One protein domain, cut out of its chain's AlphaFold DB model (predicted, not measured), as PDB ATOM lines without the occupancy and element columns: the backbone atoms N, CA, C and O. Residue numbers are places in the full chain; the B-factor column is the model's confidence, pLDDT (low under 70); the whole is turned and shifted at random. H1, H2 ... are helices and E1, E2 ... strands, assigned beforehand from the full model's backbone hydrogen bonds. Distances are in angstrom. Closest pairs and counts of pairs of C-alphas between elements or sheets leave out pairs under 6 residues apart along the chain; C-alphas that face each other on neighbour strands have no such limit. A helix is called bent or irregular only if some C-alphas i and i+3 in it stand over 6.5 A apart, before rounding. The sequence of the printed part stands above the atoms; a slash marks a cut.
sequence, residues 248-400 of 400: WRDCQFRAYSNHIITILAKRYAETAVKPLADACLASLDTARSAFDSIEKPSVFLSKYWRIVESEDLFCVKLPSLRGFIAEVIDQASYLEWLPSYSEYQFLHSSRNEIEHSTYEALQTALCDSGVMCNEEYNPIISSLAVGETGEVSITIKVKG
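AT A GLANCE: This is residues 248 to 400 of the 400 residues of an uncharacterized protein of Nitrococcus mobilis Nb-231 (UniProt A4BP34). A small, twisted sheet built on the hairpin E3 and E4 has one face covered by two helical pieces, H1b and H3, and no named helix on its other face. The long bent helix H1 and H3 run on past the sheet, where H1a, H2 and the first part of H3 make a helical end; beyond the opposite end, residues 298 to 303 stick out in a loop. The printed part has 153 residues with three named helices and four named strands, in the order H1, E1, E2, H2, H3, E3, E4, and its class is mixed, helices and strands. E4 pairs antiparallel with each of E1, E2 and E3 in a branched sheet. The whole is a loose rod, with a radius of gyration of the C-alphas of 19.4 A and spans of 68 by 27 by 24 A.

IN THESE COORDINATES: Start in the sheet at C-alpha 378, at (19.770, 6.552, 148.196), where E3, residues 378 to 386, begins its 23.9 A. E4, residues 391 to 399, runs 26.2 A to C-alpha 399 at (24.366, 4.596, 146.534). E1 is residues 307 to 309 and E2 residues 313 to 317, 11.6 A long. Find C-alpha 248 at (-5.130, -31.837, 162.795): H1, residues 248 to 292, begins there. By its hydrogen bonds it was assigned as one helix, but it is bent, with C-alphas 271 and 274 7.0 A apart; its arms are H1a, residues 248 to 271, 34.3 A, and H1b, residues 274 to 292, 27.0 A. H2 is residues 321 to 331, 15.5 A, and H3 residues 343 to 368, 36.9 A.

HOW THE PARTS SIT: Look first along E4. E3 lies on one side of it, with N 380 and O 397 2.8 A apart, within hydrogen-bond range. On the other side lie E2, with N 313 and O 394 at 2.8 A, and E1, with N 398 and O 308 at 2.8 A. H1b is on the sheet at a height of 8.0 A, slantwise to the strands, at 37 degrees to E4 on the local plane. H3 is on the same face at a height of 8.5 A, along the strands, at 22 degrees to E3 on the local plane. H1b touches H3 with residues 274 to 277 alone, closest at the C-alphas of Ala 277 and Leu 362, 6.2 A. H1a is not on the sheet; it touches H3, closest at the C-alphas of Ala 265 and Ile 354, 4.1 A, at a tilt of 37 degrees, only just steep. H1a touches H2 with residues 264 to 268 alone, closest at the C-alphas of Leu 264 and Val 328, 7.0 A. In H1a, H2 and H3 every O i to N i+4 pair is within hydrogen-bond range; in H1b 14 of 15 are.

THE WHOLE: The two C-alphas farthest apart are those of Ser 298 and Glu 336, 68.9 A. The printed part has no cut, and its long links are H1 to E1 and H2 to H3. The pLDDT is under 70 at residues 248 to 252, 298 to 305, 314 to 316, 332 to 341 and 400.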
ATOM      1  N   TRP A 248      -4.271 -32.929 162.355       65.25
ATOM      2  CA  TRP A 248      -5.130 -31.837 162.795       65.25
ATOM      3  C   TRP A 248      -4.469 -30.991 163.866       65.25
ATOM      4  O   TRP A 248      -4.474 -29.763 163.762       65.25
ATOM      5  N   ARG A 249      -3.866 -31.644 164.865       66.81
ATOM      6  CA  ARG A 249      -3.064 -30.963 165.878       66.81
ATOM      7  C   ARG A 249      -1.925 -30.202 165.207       66.81
ATOM      8  O   ARG A 249      -1.741 -29.040 165.532       66.81
ATOM      9  N   ASP A 250      -1.245 -30.791 164.229       68.88
ATOM     10  CA  ASP A 250      -0.156 -30.154 163.487       68.88
ATOM     11  C   ASP A 250      -0.646 -28.965 162.637       68.88
ATOM     12  O   ASP A 250       0.038 -27.949 162.532       68.88
ATOM     13  N   CYS A 251      -1.840 -29.040 162.042       66.06
ATOM     14  CA  CYS A 251      -2.458 -27.940 161.294       66.06
ATOM     15  C   CYS A 251      -2.895 -26.784 162.201       66.06
ATOM     16  O   CYS A 251      -2.541 -25.636 161.924       66.06
ATOM     17  N   GLN A 252      -3.623 -27.072 163.284       66.25
ATOM     18  CA  GLN A 252      -3.991 -26.068 164.290       66.25
ATOM     19  C   GLN A 252      -2.745 -25.437 164.905       66.25
ATOM     20  O   GLN A 252      -2.680 -24.219 165.056       66.25
ATOM     21  N   PHE A 253      -1.736 -26.262 165.184       70.94
ATOM     22  CA  PHE A 253      -0.439 -25.823 165.659       70.94
ATOM     23  C   PHE A 253       0.209 -24.855 164.681       70.94
ATOM     24  O   PHE A 253       0.506 -23.734 165.074       70.94
ATOM     25  N   ARG A 254       0.355 -25.214 163.400       71.88
ATOM     26  CA  ARG A 254       0.936 -24.313 162.391       71.88
ATOM     27  C   ARG A 254       0.191 -22.983 162.306       71.88
ATOM     28  O   ARG A 254       0.830 -21.938 162.321       71.88
ATOM     29  N   ALA A 255      -1.140 -23.006 162.254       70.75
ATOM     30  CA  ALA A 255      -1.942 -21.785 162.171       70.75
ATOM     31  C   ALA A 255      -1.759 -20.887 163.407       70.75
ATOM     32  O   ALA A 255      -1.556 -19.680 163.280       70.75
ATOM     33  N   TYR A 256      -1.785 -21.479 164.599       73.19
ATOM     34  CA  TYR A 256      -1.631 -20.752 165.854       73.19
ATOM     35  C   TYR A 256      -0.198 -20.256 166.076       73.19
ATOM     36  O   TYR A 256       0.000 -19.108 166.466       73.19
ATOM     37  N   SER A 257       0.809 -21.079 165.774       77.06
ATOM     38  CA  SER A 257       2.213 -20.674 165.799       77.06
ATOM     39  C   SER A 257       2.462 -19.521 164.847       77.06
ATOM     40  O   SER A 257       3.067 -18.547 165.270       77.06
ATOM     41  N   ASN A 258       1.939 -19.571 163.619       79.81
ATOM     42  CA  ASN A 258       2.045 -18.454 162.681       79.81
ATOM     43  C   ASN A 258       1.395 -17.188 163.248       79.81
ATOM     44  O   ASN A 258       1.996 -16.123 163.194       79.81
ATOM     45  N   HIS A 259       0.215 -17.299 163.864       80.62
ATOM     46  CA  HIS A 259      -0.440 -16.158 164.500       80.62
ATOM     47  C   HIS A 259       0.394 -15.549 165.640       80.62
ATOM     48  O   HIS A 259       0.574 -14.331 165.689       80.62
ATOM     49  N   ILE A 260       0.944 -16.383 166.532       81.88
ATOM     50  CA  ILE A 260       1.848 -15.932 167.597       81.88
ATOM     51  C   ILE A 260       3.105 -15.299 167.001       81.88
ATOM     52  O   ILE A 260       3.510 -14.237 167.460       81.88
ATOM     53  N   ILE A 261       3.703 -15.919 165.983       85.19
ATOM     54  CA  ILE A 261       4.893 -15.421 165.285       85.19
ATOM     55  C   ILE A 261       4.625 -14.032 164.695       85.19
ATOM     56  O   ILE A 261       5.430 -13.130 164.903       85.19
ATOM     57  N   THR A 262       3.471 -13.807 164.067       83.62
ATOM     58  CA  THR A 262       3.085 -12.485 163.554       83.62
ATOM     59  C   THR A 262       2.909 -11.455 164.678       83.62
ATOM     60  O   THR A 262       3.379 -10.323 164.562       83.62
ATOM     61  N   ILE A 263       2.263 -11.820 165.794       84.38
ATOM     62  CA  ILE A 263       2.120 -10.922 166.958       84.38
ATOM     63  C   ILE A 263       3.492 -10.589 167.560       84.38
ATOM     64  O   ILE A 263       3.764  -9.426 167.866       84.38
ATOM     65  N   LEU A 264       4.347 -11.600 167.721       86.94
ATOM     66  CA  LEU A 264       5.723 -11.469 168.196       86.94
ATOM     67  C   LEU A 264       6.511 -10.513 167.310       86.94
ATOM     68  O   LEU A 264       7.083  -9.551 167.816       86.94
ATOM     69  N   ALA A 265       6.504 -10.757 166.001       87.06
ATOM     70  CA  ALA A 265       7.217  -9.964 165.015       87.06
ATOM     71  C   ALA A 265       6.794  -8.499 165.051       87.06
ATOM     72  O   ALA A 265       7.647  -7.616 165.148       87.06
ATOM     73  N   LYS A 266       5.486  -8.239 165.112       88.19
ATOM     74  CA  LYS A 266       4.950  -6.886 165.247       88.19
ATOM     75  C   LYS A 266       5.398  -6.199 166.542       88.19
ATOM     76  O   LYS A 266       5.920  -5.090 166.488       88.19
ATOM     77  N   ARG A 267       5.227  -6.841 167.705       88.19
ATOM     78  CA  ARG A 267       5.600  -6.233 169.002       88.19
ATOM     79  C   ARG A 267       7.110  -6.023 169.125       88.19
ATOM     80  O   ARG A 267       7.549  -5.033 169.714       88.19
ATOM     81  N   TYR A 268       7.902  -6.948 168.587       88.00
ATOM     82  CA  TYR A 268       9.354  -6.812 168.552       88.00
ATOM     83  C   TYR A 268       9.749  -5.625 167.678       88.00
ATOM     84  O   TYR A 268      10.483  -4.761 168.147       88.00
ATOM     85  N   ALA A 269       9.192  -5.524 166.467       87.88
ATOM     86  CA  ALA A 269       9.421  -4.398 165.568       87.88
ATOM     87  C   ALA A 269       9.040  -3.057 166.221       87.88
ATOM     88  O   ALA A 269       9.842  -2.131 166.204       87.88
ATOM     89  N   GLU A 270       7.886  -2.959 166.887       89.38
ATOM     90  CA  GLU A 270       7.468  -1.750 167.624       89.38
ATOM     91  C   GLU A 270       8.477  -1.337 168.712       89.38
ATOM     92  O   GLU A 270       8.718  -0.149 168.929       89.38
ATOM     93  N   THR A 271       9.100  -2.315 169.375       88.25
ATOM     94  CA  THR A 271      10.119  -2.080 170.413       88.25
ATOM     95  C   THR A 271      11.482  -1.731 169.805       88.25
ATOM     96  O   THR A 271      12.222  -0.908 170.349       88.25
ATOM     97  N   ALA A 272      11.818  -2.355 168.677       87.62
ATOM     98  CA  ALA A 272      13.120  -2.288 168.028       87.62
ATOM     99  C   ALA A 272      13.279  -1.068 167.114       87.62
ATOM    100  O   ALA A 272      14.364  -0.501 167.028       87.62
ATOM    101  N   VAL A 273      12.210  -0.638 166.440       91.12
ATOM    102  CA  VAL A 273      12.276   0.359 165.361       91.12
ATOM    103  C   VAL A 273      12.906   1.659 165.805       91.12
ATOM    104  O   VAL A 273      13.780   2.161 165.113       91.12
ATOM    105  N   LYS A 274      12.491   2.207 166.949       89.88
ATOM    106  CA  LYS A 274      12.998   3.503 167.400       89.88
ATOM    107  C   LYS A 274      14.516   3.487 167.639       89.88
ATOM    108  O   LYS A 274      15.205   4.272 166.995       89.88
ATOM    109  N   PRO A 275      15.066   2.614 168.507       89.69
ATOM    110  CA  PRO A 275      16.504   2.617 168.753       89.69
ATOM    111  C   PRO A 275      17.316   2.191 167.520       89.69
ATOM    112  O   PRO A 275      18.443   2.655 167.356       89.69
ATOM    113  N   LEU A 276      16.759   1.356 166.632       88.75
ATOM    114  CA  LEU A 276      17.406   1.020 165.361       88.75
ATOM    115  C   LEU A 276      17.413   2.204 164.389       88.75
ATOM    116  O   LEU A 276      18.444   2.467 163.784       88.75
ATOM    117  N   ALA A 277      16.313   2.949 164.272       90.00
ATOM    118  CA  ALA A 277      16.246   4.151 163.446       90.00
ATOM    119  C   ALA A 277      17.252   5.200 163.930       90.00
ATOM    120  O   ALA A 277      18.029   5.703 163.123       90.00
ATOM    121  N   ASP A 278      17.314   5.454 165.242       89.12
ATOM    122  CA  ASP A 278      18.289   6.371 165.844       89.12
ATOM    123  C   ASP A 278      19.738   5.949 165.518       89.12
ATOM    124  O   ASP A 278      20.569   6.780 165.140       89.12
ATOM    125  N   ALA A 279      20.039   4.649 165.604       87.38
ATOM    126  CA  ALA A 279      21.350   4.110 165.252       87.38
ATOM    127  C   ALA A 279      21.655   4.219 163.749       87.38
ATOM    128  O   ALA A 279      22.754   4.621 163.367       87.38
ATOM    129  N   CYS A 280      20.687   3.904 162.886       87.50
ATOM    130  CA  CYS A 280      20.824   4.047 161.441       87.50
ATOM    131  C   CYS A 280      21.083   5.503 161.044       87.50
ATOM    132  O   CYS A 280      21.950   5.745 160.209       87.50
ATOM    133  N   LEU A 281      20.381   6.464 161.650       87.75
ATOM    134  CA  LEU A 281      20.576   7.896 161.410       87.75
ATOM    135  C   LEU A 281      22.007   8.337 161.738       87.75
ATOM    136  O   LEU A 281      22.669   8.942 160.896       87.75
ATOM    137  N   ALA A 282      22.516   7.964 162.915       86.44
ATOM    138  CA  ALA A 282      23.883   8.290 163.325       86.44
ATOM    139  C   ALA A 282      24.941   7.703 162.369       86.44
ATOM    140  O   ALA A 282      25.933   8.352 162.019       86.44
ATOM    141  N   SER A 283      24.719   6.476 161.905       85.00
ATOM    142  CA  SER A 283      25.623   5.800 160.973       85.00
ATOM    143  C   SER A 283      25.539   6.349 159.558       85.00
ATOM    144  O   SER A 283      26.549   6.410 158.857       85.00
ATOM    145  N   LEU A 284      24.355   6.785 159.135       84.75
ATOM    146  CA  LEU A 284      24.151   7.408 157.836       84.75
ATOM    147  C   LEU A 284      24.918   8.717 157.704       84.75
ATOM    148  O   LEU A 284      25.491   8.960 156.647       84.75
ATOM    149  N   ASP A 285      24.996   9.522 158.761       84.19
ATOM    150  CA  ASP A 285      25.799  10.749 158.745       84.19
ATOM    151  C   ASP A 285      27.295  10.447 158.562       84.19
ATOM    152  O   ASP A 285      28.000  11.133 157.812       84.19
ATOM    153  N   THR A 286      27.769   9.353 159.166       85.00
ATOM    154  CA  THR A 286      29.141   8.858 158.982       85.00
ATOM    155  C   THR A 286      29.361   8.350 157.553       85.00
ATOM    156  O   THR A 286      30.339   8.723 156.904       85.00
ATOM    157  N   ALA A 287      28.431   7.549 157.025       82.12
ATOM    158  CA  ALA A 287      28.508   7.005 155.670       82.12
ATOM    159  C   ALA A 287      28.427   8.100 154.593       82.12
ATOM    160  O   ALA A 287      29.152   8.035 153.604       82.12
ATOM    161  N   ARG A 288      27.599   9.133 154.798       82.88
ATOM    162  CA  ARG A 288      27.521  10.322 153.932       82.88
ATOM    163  C   ARG A 288      28.835  11.090 153.923       82.88
ATOM    164  O   ARG A 288      29.370  11.354 152.854       82.88
ATOM    165  N   SER A 289      29.404  11.347 155.101       85.69
ATOM    166  CA  SER A 289      30.708  12.013 155.219       85.69
ATOM    167  C   SER A 289      31.815  11.229 154.501       85.69
ATOM    168  O   SER A 289      32.648  11.811 153.806       85.69
ATOM    169  N   ALA A 290      31.805   9.897 154.621       84.50
ATOM    170  CA  ALA A 290      32.727   9.028 153.895       84.50
ATOM    171  C   ALA A 290      32.484   9.071 152.377       84.50
ATOM    172  O   ALA A 290      33.437   9.193 151.612       84.50
ATOM    173  N   PHE A 291      31.228   9.035 151.929       84.00
ATOM    174  CA  PHE A 291      30.862   9.139 150.516       84.00
ATOM    175  C   PHE A 291      31.307  10.465 149.887       84.00
ATOM    176  O   PHE A 291      31.849  10.466 148.782       84.00
ATOM    177  N   ASP A 292      31.139  11.581 150.597       84.62
ATOM    178  CA  ASP A 292      31.546  12.912 150.131       84.62
ATOM    179  C   ASP A 292      33.068  13.070 150.045       84.62
ATOM    180  O   ASP A 292      33.567  13.868 149.250       84.62
ATOM    181  N   SER A 293      33.816  12.277 150.819       85.31
ATOM    182  CA  SER A 293      35.282  12.235 150.758       85.31
ATOM    183  C   SER A 293      35.832  11.467 149.548       85.31
ATOM    184  O   SER A 293      37.017  11.587 149.233       85.31
ATOM    185  N   ILE A 294      34.993  10.695 148.845       83.12
ATOM    186  CA  ILE A 294      35.394   9.963 147.639       83.12
ATOM    187  C   ILE A 294      35.459  10.943 146.467       83.12
ATOM    188  O   ILE A 294      34.435  11.477 146.027       83.12
ATOM    189  N   GLU A 295      36.661  11.143 145.921       80.00
ATOM    190  CA  GLU A 295      36.864  11.994 144.749       80.00
ATOM    191  C   GLU A 295      35.945  11.577 143.594       80.00
ATOM    192  O   GLU A 295      35.892  10.414 143.181       80.00
ATOM    193  N   LYS A 296      35.214  12.555 143.044       76.31
ATOM    194  CA  LYS A 296      34.390  12.334 141.856       76.31
ATOM    195  C   LYS A 296      35.322  12.010 140.681       76.31
ATOM    196  O   LYS A 296      36.205  12.820 140.388       76.31
ATOM    197  N   PRO A 297      35.142  10.874 139.984       70.12
ATOM    198  CA  PRO A 297      35.970  10.557 138.830       70.12
ATOM    199  C   PRO A 297      35.839  11.666 137.781       70.12
ATOM    200  O   PRO A 297      34.739  12.086 137.425       70.12
ATOM    201  N   SER A 298      36.979  12.139 137.278       62.62
ATOM    202  CA  SER A 298      37.075  13.268 136.341       62.62
ATOM    203  C   SER A 298      36.479  12.985 134.956       62.62
ATOM    204  O   SER A 298      36.306  13.907 134.160       62.62
ATOM    205  N   VAL A 299      36.130  11.727 134.664       63.72
ATOM    206  CA  VAL A 299      35.509  11.305 133.407       63.72
ATOM    207  C   VAL A 299      34.153  10.671 133.712       63.72
ATOM    208  O   VAL A 299      34.071   9.552 134.217       63.72
ATOM    209  N   PHE A 300      33.081  11.395 133.386       53.91
ATOM    210  CA  PHE A 300      31.700  10.940 133.547       53.91
ATOM    211  C   PHE A 300      31.371   9.886 132.476       53.91
ATOM    212  O   PHE A 300      30.789  10.173 131.431       53.91
ATOM    213  N   LEU A 301      31.781   8.640 132.704       56.12
ATOM    214  CA  LEU A 301      31.227   7.498 131.984       56.12
ATOM    215  C   LEU A 301      29.915   7.131 132.681       56.12
ATOM    216  O   LEU A 301      29.905   6.871 133.881       56.12
ATOM    217  N   SER A 302      28.811   7.103 131.933       55.81
ATOM    218  CA  SER A 302      27.420   6.941 132.397       55.81
ATOM    219  C   SER A 302      27.081   5.606 133.096       55.81
ATOM    220  O   SER A 302      25.924   5.190 133.110       55.81
ATOM    221  N   LYS A 303      28.071   4.893 133.650       60.44
ATOM    222  CA  LYS A 303      27.939   3.544 134.219       60.44
ATOM    223  C   LYS A 303      28.613   3.326 135.580       60.44
ATOM    224  O   LYS A 303      28.551   2.205 136.079       60.44
ATOM    225  N   TYR A 304      29.237   4.335 136.188       64.38
ATOM    226  CA  TYR A 304      29.866   4.170 137.504       64.38
ATOM    227  C   TYR A 304      28.940   4.673 138.611       64.38
ATOM    228  O   TYR A 304      28.679   5.865 138.711       64.38
ATOM    229  N   TRP A 305      28.453   3.739 139.426       68.38
ATOM    230  CA  TRP A 305      27.772   4.029 140.686       68.38
ATOM    231  C   TRP A 305      28.820   4.072 141.793       68.38
ATOM    232  O   TRP A 305      29.677   3.185 141.849       68.38
ATOM    233  N   ARG A 306      28.752   5.061 142.682       73.31
ATOM    234  CA  ARG A 306      29.521   5.045 143.928       73.31
ATOM    235  C   ARG A 306      28.688   4.304 144.964       73.31
ATOM    236  O   ARG A 306      27.514   4.612 145.157       73.31
ATOM    237  N   ILE A 307      29.281   3.293 145.587       76.25
ATOM    238  CA  ILE A 307      28.653   2.533 146.668       76.25
ATOM    239  C   ILE A 307      29.592   2.615 147.860       76.25
ATOM    240  O   ILE A 307      30.746   2.199 147.765       76.25
ATOM    241  N   VAL A 308      29.090   3.157 148.963       76.19
ATOM    242  CA  VAL A 308      29.741   3.068 150.269       76.19
ATOM    243  C   VAL A 308      28.884   2.154 151.121       76.19
ATOM    244  O   VAL A 308      27.704   2.427 151.337       76.19
ATOM    245  N   GLU A 309      29.467   1.046 151.558       75.31
ATOM    246  CA  GLU A 309      28.842   0.147 152.525       75.31
ATOM    247  C   GLU A 309      29.345   0.542 153.912       75.31
ATOM    248  O   GLU A 309      30.548   0.745 154.099       75.31
ATOM    249  N   SER A 310      28.431   0.713 154.865       73.94
ATOM    250  CA  SER A 310      28.817   0.871 156.261       73.94
ATOM    251  C   SER A 310      29.455  -0.424 156.765       73.94
ATOM    252  O   SER A 310      29.142  -1.510 156.271       73.94
ATOM    253  N   GLU A 311      30.288  -0.329 157.800       77.19
ATOM    254  CA  GLU A 311      30.537  -1.499 158.645       77.19
ATOM    255  C   GLU A 311      29.208  -1.997 159.238       77.19
ATOM    256  O   GLU A 311      28.222  -1.247 159.309       77.19
ATOM    257  N   ASP A 312      29.177  -3.268 159.645       72.06
ATOM    258  CA  ASP A 312      28.021  -3.834 160.333       72.06
ATOM    259  C   ASP A 312      27.739  -3.024 161.599       72.06
ATOM    260  O   ASP A 312      28.563  -2.909 162.512       72.06
ATOM    261  N   LEU A 313      26.548  -2.442 161.644       73.88
ATOM    262  CA  LEU A 313      26.062  -1.710 162.793       73.88
ATOM    263  C   LEU A 313      25.584  -2.734 163.814       73.88
ATOM    264  O   LEU A 313      24.450  -3.208 163.748       73.88
ATOM    265  N   PHE A 314      26.461  -3.075 164.758       68.06
ATOM    266  CA  PHE A 314      26.115  -3.845 165.955       68.06
ATOM    267  C   PHE A 314      25.365  -2.935 166.917       68.06
ATOM    268  O   PHE A 314      25.899  -2.428 167.908       68.06
ATOM    269  N   CYS A 315      24.131  -2.640 166.555       63.28
ATOM    270  CA  CYS A 315      23.405  -1.551 167.153       63.28
ATOM    271  C   CYS A 315      22.202  -2.108 167.887       63.28
ATOM    272  O   CYS A 315      21.262  -2.626 167.299       63.28
ATOM    273  N   VAL A 316      22.239  -1.876 169.197       65.06
ATOM    274  CA  VAL A 316      21.161  -2.087 170.159       65.06
ATOM    275  C   VAL A 316      21.093  -3.515 170.695       65.06
ATOM    276  O   VAL A 316      20.743  -4.474 170.014       65.06
ATOM    277  N   LYS A 317      21.371  -3.626 171.997       76.56
ATOM    278  CA  LYS A 317      21.001  -4.794 172.788       76.56
ATOM    279  C   LYS A 317      19.499  -4.727 173.043       76.56
ATOM    280  O   LYS A 317      19.056  -4.057 173.979       76.56
ATOM    281  N   LEU A 318      18.725  -5.369 172.180       80.69
ATOM    282  CA  LEU A 318      17.294  -5.561 172.385       80.69
ATOM    283  C   LEU A 318      17.057  -6.661 173.431       80.69
ATOM    284  O   LEU A 318      17.992  -7.383 173.800       80.69
ATOM    285  N   PRO A 319      15.823  -6.803 173.952       80.94
ATOM    286  CA  PRO A 319      15.464  -7.977 174.732       80.94
ATOM    287  C   PRO A 319      15.872  -9.245 173.978       80.94
ATOM    288  O   PRO A 319      15.663  -9.345 172.766       80.94
ATOM    289  N   SER A 320      16.467 -10.208 174.690       86.69
ATOM    290  CA  SER A 320      16.848 -11.484 174.080       86.69
ATOM    291  C   SER A 320      15.637 -12.080 173.375       86.69
ATOM    292  O   SER A 320      14.558 -12.116 173.974       86.69
ATOM    293  N   LEU A 321      15.820 -12.580 172.155       81.81
ATOM    294  CA  LEU A 321      14.729 -13.147 171.365       81.81
ATOM    295  C   LEU A 321      13.991 -14.237 172.156       81.81
ATOM    296  O   LEU A 321      12.765 -14.263 172.207       81.81
ATOM    297  N   ARG A 322      14.750 -15.079 172.865       84.50
ATOM    298  CA  ARG A 322      14.206 -16.136 173.725       84.50
ATOM    299  C   ARG A 322      13.377 -15.587 174.888       84.50
ATOM    300  O   ARG A 322      12.295 -16.098 175.149       84.50
ATOM    301  N   GLY A 323      13.862 -14.547 175.567       85.38
ATOM    302  CA  GLY A 323      13.127 -13.886 176.651       85.38
ATOM    303  C   GLY A 323      11.854 -13.191 176.164       85.38
ATOM    304  O   GLY A 323      10.819 -13.296 176.812       85.38
ATOM    305  N   PHE A 324      11.907 -12.557 174.991       82.88
ATOM    306  CA  PHE A 324      10.749 -11.914 174.370       82.88
ATOM    307  C   PHE A 324       9.679 -12.936 173.967       82.88
ATOM    308  O   PHE A 324       8.493 -12.750 174.229       82.88
ATOM    309  N   ILE A 325      10.107 -14.065 173.394       82.81
ATOM    310  CA  ILE A 325       9.230 -15.194 173.078       82.81
ATOM    311  C   ILE A 325       8.586 -15.757 174.344       82.81
ATOM    312  O   ILE A 325       7.372 -15.950 174.358       82.81
ATOM    313  N   ALA A 326       9.369 -15.980 175.402       83.00
ATOM    314  CA  ALA A 326       8.862 -16.486 176.674       83.00
ATOM    315  C   ALA A 326       7.796 -15.557 177.279       83.00
ATOM    316  O   ALA A 326       6.764 -16.039 177.728       83.00
ATOM    317  N   GLU A 327       7.996 -14.238 177.221       84.12
ATOM    318  CA  GLU A 327       7.027 -13.260 177.727       84.12
ATOM    319  C   GLU A 327       5.686 -13.321 176.977       84.12
ATOM    320  O   GLU A 327       4.619 -13.347 177.595       84.12
ATOM    321  N   VAL A 328       5.718 -13.359 175.641       79.31
ATOM    322  CA  VAL A 328       4.490 -13.426 174.831       79.31
ATOM    323  C   VAL A 328       3.795 -14.777 174.982       79.31
ATOM    324  O   VAL A 328       2.567 -14.830 175.017       79.31
ATOM    325  N   ILE A 329       4.567 -15.856 175.119       76.56
ATOM    326  CA  ILE A 329       4.052 -17.189 175.432       76.56
ATOM    327  C   ILE A 329       3.330 -17.199 176.786       76.56
ATOM    328  O   ILE A 329       2.197 -17.679 176.856       76.56
ATOM    329  N   ASP A 330       3.936 -16.639 177.837       78.56
ATOM    330  CA  ASP A 330       3.330 -16.563 179.173       78.56
ATOM    331  C   ASP A 330       2.021 -15.762 179.145       78.56
ATOM    332  O   ASP A 330       1.021 -16.155 179.749       78.56
ATOM    333  N   GLN A 331       1.985 -14.668 178.380       74.75
ATOM    334  CA  GLN A 331       0.778 -13.857 178.196       74.75
ATOM    335  C   GLN A 331      -0.320 -14.602 177.418       74.75
ATOM    336  O   GLN A 331      -1.507 -14.368 177.653       74.75
ATOM    337  N   ALA A 332       0.050 -15.533 176.535       67.00
ATOM    338  CA  ALA A 332      -0.897 -16.292 175.724       67.00
ATOM    339  C   ALA A 332      -1.691 -17.354 176.512       67.00
ATOM    340  O   ALA A 332      -2.626 -17.914 175.951       67.00
ATOM    341  N   SER A 333      -1.391 -17.613 177.796       56.12
ATOM    342  CA  SER A 333      -2.172 -18.460 178.731       56.12
ATOM    343  C   SER A 333      -2.509 -19.903 178.282       56.12
ATOM    344  O   SER A 333      -3.291 -20.572 178.952       56.12
ATOM    345  N   TYR A 334      -1.958 -20.420 177.176       55.12
ATOM    346  CA  TYR A 334      -2.531 -21.592 176.490       55.12
ATOM    347  C   TYR A 334      -1.501 -22.541 175.859       55.12
ATOM    348  O   TYR A 334      -1.582 -22.803 174.667       55.12
ATOM    349  N   LEU A 335      -0.551 -23.123 176.602       54.84
ATOM    350  CA  LEU A 335       0.446 -24.026 175.988       54.84
ATOM    351  C   LEU A 335       0.655 -25.368 176.706       54.84
ATOM    352  O   LEU A 335       1.772 -25.870 176.777       54.84
ATOM    353  N   GLU A 336      -0.413 -26.035 177.148       55.09
ATOM    354  CA  GLU A 336      -0.307 -27.458 177.540       55.09
ATOM    355  C   GLU A 336       0.041 -28.391 176.352       55.09
ATOM    356  O   GLU A 336       0.411 -29.547 176.545       55.09
ATOM    357  N   TRP A 337      -0.047 -27.903 175.109       56.28
ATOM    358  CA  TRP A 337      -0.002 -28.703 173.878       56.28
ATOM    359  C   TRP A 337       1.170 -28.369 172.931       56.28
ATOM    360  O   TRP A 337       1.306 -29.013 171.893       56.28
ATOM    361  N   LEU A 338       2.073 -27.454 173.321       56.50
ATOM    362  CA  LEU A 338       3.325 -27.149 172.605       56.50
ATOM    363  C   LEU A 338       4.419 -28.258 172.542       56.50
ATOM    364  O   LEU A 338       5.345 -28.082 171.750       56.50
ATOM    365  N   PRO A 339       4.391 -29.391 173.291       54.03
ATOM    366  CA  PRO A 339       5.505 -30.354 173.297       54.03
ATOM    367  C   PRO A 339       5.866 -31.003 171.951       54.03
ATOM    368  O   PRO A 339       6.897 -31.665 171.868       54.03
ATOM    369  N   SER A 340       5.030 -30.880 170.913       56.88
ATOM    370  CA  SER A 340       5.276 -31.509 169.608       56.88
ATOM    371  C   SER A 340       6.205 -30.723 168.684       56.88
ATOM    372  O   SER A 340       6.670 -31.290 167.697       56.88
ATOM    373  N   TYR A 341       6.500 -29.455 168.975       59.62
ATOM    374  CA  TYR A 341       7.419 -28.659 168.163       59.62
ATOM    375  C   TYR A 341       8.764 -28.549 168.854       59.62
ATOM    376  O   TYR A 341       8.840 -28.252 170.048       59.62
ATOM    377  N   SER A 342       9.846 -28.766 168.107       73.12
ATOM    378  CA  SER A 342      11.158 -28.472 168.670       73.12
ATOM    379  C   SER A 342      11.242 -26.964 168.918       73.12
ATOM    380  O   SER A 342      10.920 -26.167 168.034       73.12
ATOM    381  N   GLU A 343      11.678 -26.569 170.115       77.56
ATOM    382  CA  GLU A 343      11.927 -25.164 170.469       77.56
ATOM    383  C   GLU A 343      12.728 -24.456 169.358       77.56
ATOM    384  O   GLU A 343      12.426 -23.331 168.973       77.56
ATOM    385  N   TYR A 344      13.670 -25.186 168.755       81.06
ATOM    386  CA  TYR A 344      14.467 -24.762 167.611       81.06
ATOM    387  C   TYR A 344      13.643 -24.332 166.386       81.06
ATOM    388  O   TYR A 344      13.864 -23.247 165.853       81.06
ATOM    389  N   GLN A 345      12.685 -25.145 165.926       78.81
ATOM    390  CA  GLN A 345      11.866 -24.793 164.758       78.81
ATOM    391  C   GLN A 345      10.997 -23.560 165.032       78.81
ATOM    392  O   GLN A 345      10.791 -22.745 164.127       78.81
ATOM    393  N   PHE A 346      10.487 -23.413 166.262       81.62
ATOM    394  CA  PHE A 346       9.683 -22.249 166.646       81.62
ATOM    395  C   PHE A 346      10.542 -20.984 166.661       81.62
ATOM    396  O   PHE A 346      10.161 -19.977 166.066       81.62
ATOM    397  N   LEU A 347      11.730 -21.060 167.267       83.44
ATOM    398  CA  LEU A 347      12.711 -19.975 167.290       83.44
ATOM    399  C   LEU A 347      13.125 -19.558 165.877       83.44
ATOM    400  O   LEU A 347      13.113 -18.369 165.567       83.44
ATOM    401  N   HIS A 348      13.437 -20.521 165.009       85.12
ATOM    402  CA  HIS A 348      13.857 -20.242 163.638       85.12
ATOM    403  C   HIS A 348      12.751 -19.556 162.823       85.12
ATOM    404  O   HIS A 348      13.005 -18.553 162.161       85.12
ATOM    405  N   SER A 349      11.512 -20.051 162.920       83.38
ATOM    406  CA  SER A 349      10.364 -19.453 162.220       83.38
ATOM    407  C   SER A 349      10.043 -18.054 162.758       83.38
ATOM    408  O   SER A 349       9.804 -17.136 161.980       83.38
ATOM    409  N   SER A 350      10.109 -17.873 164.083       86.06
ATOM    410  CA  SER A 350       9.902 -16.573 164.734       86.06
ATOM    411  C   SER A 350      10.948 -15.551 164.299       86.06
ATOM    412  O   SER A 350      10.607 -14.408 164.016       86.06
ATOM    413  N   ARG A 351      12.219 -15.961 164.222       89.19
ATOM    414  CA  ARG A 351      13.333 -15.090 163.840       89.19
ATOM    415  C   ARG A 351      13.150 -14.505 162.441       89.19
ATOM    416  O   ARG A 351      13.271 -13.295 162.298       89.19
ATOM    417  N   ASN A 352      12.834 -15.336 161.447       86.69
ATOM    418  CA  ASN A 352      12.676 -14.875 160.064       86.69
ATOM    419  C   ASN A 352      11.548 -13.835 159.944       86.69
ATOM    420  O   ASN A 352      11.721 -12.804 159.297       86.69
ATOM    421  N   GLU A 353      10.414 -14.070 160.611       88.81
ATOM    422  CA  GLU A 353       9.295 -13.121 160.606       88.81
ATOM    423  C   GLU A 353       9.636 -11.823 161.356       88.81
ATOM    424  O   GLU A 353       9.285 -10.731 160.909       88.81
ATOM    425  N   ILE A 354      10.344 -11.926 162.486       88.31
ATOM    426  CA  ILE A 354      10.812 -10.772 163.264       88.31
ATOM    427  C   ILE A 354      11.771  -9.918 162.436       88.31
ATOM    428  O   ILE A 354      11.611  -8.698 162.406       88.31
ATOM    429  N   GLU A 355      12.744 -10.533 161.761       89.94
ATOM    430  CA  GLU A 355      13.682  -9.839 160.876       89.94
ATOM    431  C   GLU A 355      12.925  -9.107 159.758       89.94
ATOM    432  O   GLU A 355      13.144  -7.913 159.549       89.94
ATOM    433  N   HIS A 356      11.968  -9.778 159.111       89.56
ATOM    434  CA  HIS A 356      11.139  -9.186 158.060       89.56
ATOM    435  C   HIS A 356      10.287  -8.006 158.563       89.56
ATOM    436  O   HIS A 356      10.384  -6.905 158.023       89.56
ATOM    437  N   SER A 357       9.518  -8.195 159.638       88.06
ATOM    438  CA  SER A 357       8.658  -7.143 160.207       88.06
ATOM    439  C   SER A 357       9.464  -5.951 160.728       88.06
ATOM    440  O   SER A 357       9.053  -4.799 160.584       88.06
ATOM    441  N   THR A 358      10.633  -6.206 161.326       87.94
ATOM    442  CA  THR A 358      11.528  -5.146 161.814       87.94
ATOM    443  C   THR A 358      12.114  -4.356 160.651       87.94
ATOM    444  O   THR A 358      12.178  -3.131 160.729       87.94
ATOM    445  N   TYR A 359      12.496  -5.026 159.560       90.19
ATOM    446  CA  TYR A 359      12.973  -4.374 158.343       90.19
ATOM    447  C   TYR A 359      11.925  -3.420 157.755       90.19
ATOM    448  O   TYR A 359      12.233  -2.250 157.524       90.19
ATOM    449  N   GLU A 360      10.683  -3.878 157.564       90.12
ATOM    450  CA  GLU A 360       9.605  -3.052 156.995       90.12
ATOM    451  C   GLU A 360       9.295  -1.826 157.863       90.12
ATOM    452  O   GLU A 360       9.159  -0.698 157.371       90.12
ATOM    453  N   ALA A 361       9.220  -2.034 159.176       88.75
ATOM    454  CA  ALA A 361       8.915  -0.969 160.113       88.75
ATOM    455  C   ALA A 361      10.078   0.041 160.231       88.75
ATOM    456  O   ALA A 361       9.844   1.247 160.322       88.75
ATOM    457  N   LEU A 362      11.331  -0.423 160.141       89.19
ATOM    458  CA  LEU A 362      12.518   0.437 160.107       89.19
ATOM    459  C   LEU A 362      12.582   1.257 158.815       89.19
ATOM    460  O   LEU A 362      12.844   2.458 158.866       89.19
ATOM    461  N   GLN A 363      12.308   0.642 157.664       88.25
ATOM    462  CA  GLN A 363      12.263   1.343 156.382       88.25
ATOM    463  C   GLN A 363      11.209   2.456 156.399       88.25
ATOM    464  O   GLN A 363      11.491   3.573 155.969       88.25
ATOM    465  N   THR A 364      10.028   2.175 156.957       90.12
ATOM    466  CA  THR A 364       8.961   3.172 157.139       90.12
ATOM    467  C   THR A 364       9.431   4.333 158.019       90.12
ATOM    468  O   THR A 364       9.327   5.488 157.613       90.12
ATOM    469  N   ALA A 365      10.045   4.044 159.171       88.88
ATOM    470  CA  ALA A 365      10.551   5.075 160.079       88.88
ATOM    471  C   ALA A 365      11.642   5.961 159.443       88.88
ATOM    472  O   ALA A 365      11.643   7.181 159.623       88.88
ATOM    473  N   LEU A 366      12.559   5.375 158.663       87.19
ATOM    474  CA  LEU A 366      13.584   6.131 157.937       87.19
ATOM    475  C   LEU A 366      12.982   6.982 156.809       87.19
ATOM    476  O   LEU A 366      13.419   8.119 156.607       87.19
ATOM    477  N   CYS A 367      11.967   6.485 156.099       87.88
ATOM    478  CA  CYS A 367      11.210   7.280 155.130       87.88
ATOM    479  C   CYS A 367      10.538   8.489 155.793       87.88
ATOM    480  O   CYS A 367      10.711   9.611 155.317       87.88
ATOM    481  N   ASP A 368       9.848   8.281 156.916       87.81
ATOM    482  CA  ASP A 368       9.148   9.340 157.656       87.81
ATOM    483  C   ASP A 368      10.107  10.414 158.192       87.81
ATOM    484  O   ASP A 368       9.752  11.590 158.285       87.81
ATOM    485  N   SER A 369      11.357  10.039 158.486       87.25
ATOM    486  CA  SER A 369      12.420  10.978 158.871       87.25
ATOM    487  C   SER A 369      12.969  11.828 157.709       87.25
ATOM    488  O   SER A 369      13.823  12.688 157.922       87.25
ATOM    489  N   GLY A 370      12.511  11.598 156.470       86.88
ATOM    490  CA  GLY A 370      12.947  12.312 155.261       86.88
ATOM    491  C   GLY A 370      14.299  11.855 154.700       86.88
ATOM    492  O   GLY A 370      14.783  12.400 153.709       86.88
ATOM    493  N   VAL A 371      14.916  10.840 155.302       80.88
ATOM    494  CA  VAL A 371      16.270  10.369 154.973       80.88
ATOM    495  C   VAL A 371      16.338   9.628 153.645       80.88
ATOM    496  O   VAL A 371      17.339   9.736 152.938       80.88
ATOM    497  N   MET A 372      15.273   8.903 153.309       75.12
ATOM    498  CA  MET A 372      15.173   8.083 152.097       75.12
ATOM    499  C   MET A 372      14.799   8.899 150.845       75.12
ATOM    500  O   MET A 372      14.785   8.360 149.744       75.12
ATOM    501  N   CYS A 373      14.491  10.193 150.996       73.94
ATOM    502  CA  CYS A 373      13.975  11.049 149.922       73.94
ATOM    503  C   CYS A 373      15.048  11.925 149.247       73.94
ATOM    504  O   CYS A 373      14.702  12.836 148.497       73.94
ATOM    505  N   ASN A 374      16.336  11.703 149.522       74.31
ATOM    506  CA  ASN A 374      17.405  12.499 148.922       74.31
ATOM    507  C   ASN A 374      17.823  11.910 147.561       74.31
ATOM    508  O   ASN A 374      18.390  10.824 147.502       74.31
ATOM    509  N   GLU A 375      17.570  12.629 146.463       73.69
ATOM    510  CA  GLU A 375      17.926  12.176 145.106       73.69
ATOM    511  C   GLU A 375      19.440  11.980 144.903       73.69
ATOM    512  O   GLU A 375      19.843  11.199 144.041       73.69
ATOM    513  N   GLU A 376      20.283  12.641 145.705       72.56
ATOM    514  CA  GLU A 376      21.744  12.506 145.634       72.56
ATOM    515  C   GLU A 376      22.285  11.302 146.424       72.56
ATOM    516  O   GLU A 376      23.379  10.819 146.131       72.56
ATOM    517  N   TYR A 377      21.525  10.793 147.400       76.31
ATOM    518  CA  TYR A 377      21.936   9.692 148.271       76.31
ATOM    519  C   TYR A 377      20.747   8.769 148.506       76.31
ATOM    520  O   TYR A 377      19.836   9.119 149.252       76.31
ATOM    521  N   ASN A 378      20.784   7.567 147.933       78.81
ATOM    522  CA  ASN A 378      19.770   6.552 148.196       78.81
ATOM    523  C   ASN A 378      20.311   5.536 149.217       78.81
ATOM    524  O   ASN A 378      21.015   4.598 148.818       78.81
ATOM    525  N   PRO A 379      20.081   5.741 150.529       80.12
ATOM    526  CA  PRO A 379      20.436   4.752 151.529       80.12
ATOM    527  C   PRO A 379      19.536   3.522 151.401       80.12
ATOM    528  O   PRO A 379      18.320   3.625 151.294       80.12
ATOM    529  N   ILE A 380      20.141   2.340 151.424       85.06
ATOM    530  CA  ILE A 380      19.462   1.050 151.328       85.06
ATOM    531  C   ILE A 380      19.907   0.213 152.521       85.06
ATOM    532  O   ILE A 380      21.099  -0.037 152.694       85.06
ATOM    533  N   ILE A 381      18.954  -0.259 153.321       85.69
ATOM    534  CA  ILE A 381      19.228  -1.312 154.302       85.69
ATOM    535  C   ILE A 381      19.473  -2.595 153.506       85.69
ATOM    536  O   ILE A 381      18.552  -3.112 152.868       85.69
ATOM    537  N   SER A 382      20.714  -3.084 153.490       85.00
ATOM    538  CA  SER A 382      21.086  -4.264 152.702       85.00
ATOM    539  C   SER A 382      20.950  -5.575 153.459       85.00
ATOM    540  O   SER A 382      20.804  -6.623 152.835       85.00
ATOM    541  N   SER A 383      21.013  -5.518 154.787       88.00
ATOM    542  CA  SER A 383      20.845  -6.669 155.670       88.00
ATOM    543  C   SER A 383      20.381  -6.208 157.043       88.00
ATOM    544  O   SER A 383      20.812  -5.165 157.534       88.00
ATOM    545  N   LEU A 384      19.507  -7.010 157.647       89.75
ATOM    546  CA  LEU A 384      19.103  -6.927 159.042       89.75
ATOM    547  C   LEU A 384      19.075  -8.357 159.581       89.75
ATOM    548  O   LEU A 384      18.413  -9.214 159.001       89.75
ATOM    549  N   ALA A 385      19.809  -8.618 160.657       90.31
ATOM    550  CA  ALA A 385      19.859  -9.922 161.306       90.31
ATOM    551  C   ALA A 385      19.656  -9.766 162.812       90.31
ATOM    552  O   ALA A 385      20.298  -8.921 163.436       90.31
ATOM    553  N   VAL A 386      18.800 -10.601 163.401       87.31
ATOM    554  CA  VAL A 386      18.510 -10.604 164.841       87.31
ATOM    555  C   VAL A 386      19.117 -11.853 165.479       87.31
ATOM    556  O   VAL A 386      18.713 -12.983 165.205       87.31
ATOM    557  N   GLY A 387      20.113 -11.661 166.337       87.19
ATOM    558  CA  GLY A 387      20.754 -12.705 167.124       87.19
ATOM    559  C   GLY A 387      19.895 -13.175 168.301       87.19
ATOM    560  O   GLY A 387      19.046 -12.454 168.823       87.19
ATOM    561  N   GLU A 388      20.151 -14.394 168.779       84.06
ATOM    562  CA  GLU A 388      19.403 -14.988 169.901       84.06
ATOM    563  C   GLU A 388      19.541 -14.183 171.204       84.06
ATOM    564  O   GLU A 388      18.603 -14.101 172.003       84.06
ATOM    565  N   THR A 389      20.699 -13.544 171.397       85.25
ATOM    566  CA  THR A 389      21.011 -12.676 172.543       85.25
ATOM    567  C   THR A 389      20.330 -11.307 172.470       85.25
ATOM    568  O   THR A 389      20.448 -10.533 173.420       85.25
ATOM    569  N   GLY A 390      19.583 -11.023 171.395       82.25
ATOM    570  CA  GLY A 390      18.960  -9.721 171.138       82.25
ATOM    571  C   GLY A 390      19.893  -8.717 170.457       82.25
ATOM    572  O   GLY A 390      19.556  -7.542 170.364       82.25
ATOM    573  N   GLU A 391      21.068  -9.154 170.002       88.25
ATOM    574  CA  GLU A 391      21.955  -8.348 169.162       88.25
ATOM    575  C   GLU A 391      21.358  -8.208 167.763       88.25
ATOM    576  O   GLU A 391      21.052  -9.214 167.126       88.25
ATOM    577  N   VAL A 392      21.211  -6.979 167.272       86.62
ATOM    578  CA  VAL A 392      20.816  -6.727 165.882       86.62
ATOM    579  C   VAL A 392      22.030  -6.252 165.097       86.62
ATOM    580  O   VAL A 392      22.723  -5.328 165.521       86.62
ATOM    581  N   SER A 393      22.287  -6.895 163.960       86.75
ATOM    582  CA  SER A 393      23.256  -6.428 162.967       86.75
ATOM    583  C   SER A 393      22.506  -5.814 161.793       86.75
ATOM    584  O   SER A 393      21.616  -6.453 161.224       86.75
ATOM    585  N   ILE A 394      22.844  -4.571 161.452       87.56
ATOM    586  CA  ILE A 394      22.297  -3.856 160.296       87.56
ATOM    587  C   ILE A 394      23.444  -3.387 159.413       87.56
ATOM    588  O   ILE A 394      24.376  -2.749 159.893       87.56
ATOM    589  N   THR A 395      23.333  -3.612 158.110       84.62
ATOM    590  CA  THR A 395      24.277  -3.060 157.131       84.62
ATOM    591  C   THR A 395      23.542  -2.062 156.245       84.62
ATOM    592  O   THR A 395      22.471  -2.365 155.702       84.62
ATOM    593  N   ILE A 396      24.102  -0.860 156.096       83.94
ATOM    594  CA  ILE A 396      23.528   0.216 155.285       83.94
ATOM    595  C   ILE A 396      24.437   0.471 154.087       83.94
ATOM    596  O   ILE A 396      25.647   0.627 154.229       83.94
ATOM    597  N   LYS A 397      23.851   0.562 152.895       83.75
ATOM    598  CA  LYS A 397      24.556   0.932 151.665       83.75
ATOM    599  C   LYS A 397      24.077   2.290 151.193       83.75
ATOM    600  O   LYS A 397      22.883   2.476 150.986       83.75
ATOM    601  N   VAL A 398      24.993   3.226 150.983       79.94
ATOM    602  CA  VAL A 398      24.704   4.516 150.348       79.94
ATOM    603  C   VAL A 398      25.117   4.426 148.887       79.94
ATOM    604  O   VAL A 398      26.280   4.148 148.581       79.94
ATOM    605  N   LYS A 399      24.157   4.636 147.984       78.38
ATOM    606  CA  LYS A 399      24.366   4.596 146.534       78.38
ATOM    607  C   LYS A 399      24.092   5.969 145.910       78.38
ATOM    608  O   LYS A 399      23.035   6.540 146.175       78.38
ATOM    609  N   GLY A 400      25.009   6.445 145.058       69.69
ATOM    610  CA  GLY A 400      24.889   7.702 144.293       69.69
ATOM    611  C   GLY A 400      26.020   7.930 143.292       69.69
ATOM    612  O   GLY A 400      26.614   6.929 142.825       69.69
TER     613      GLY A 400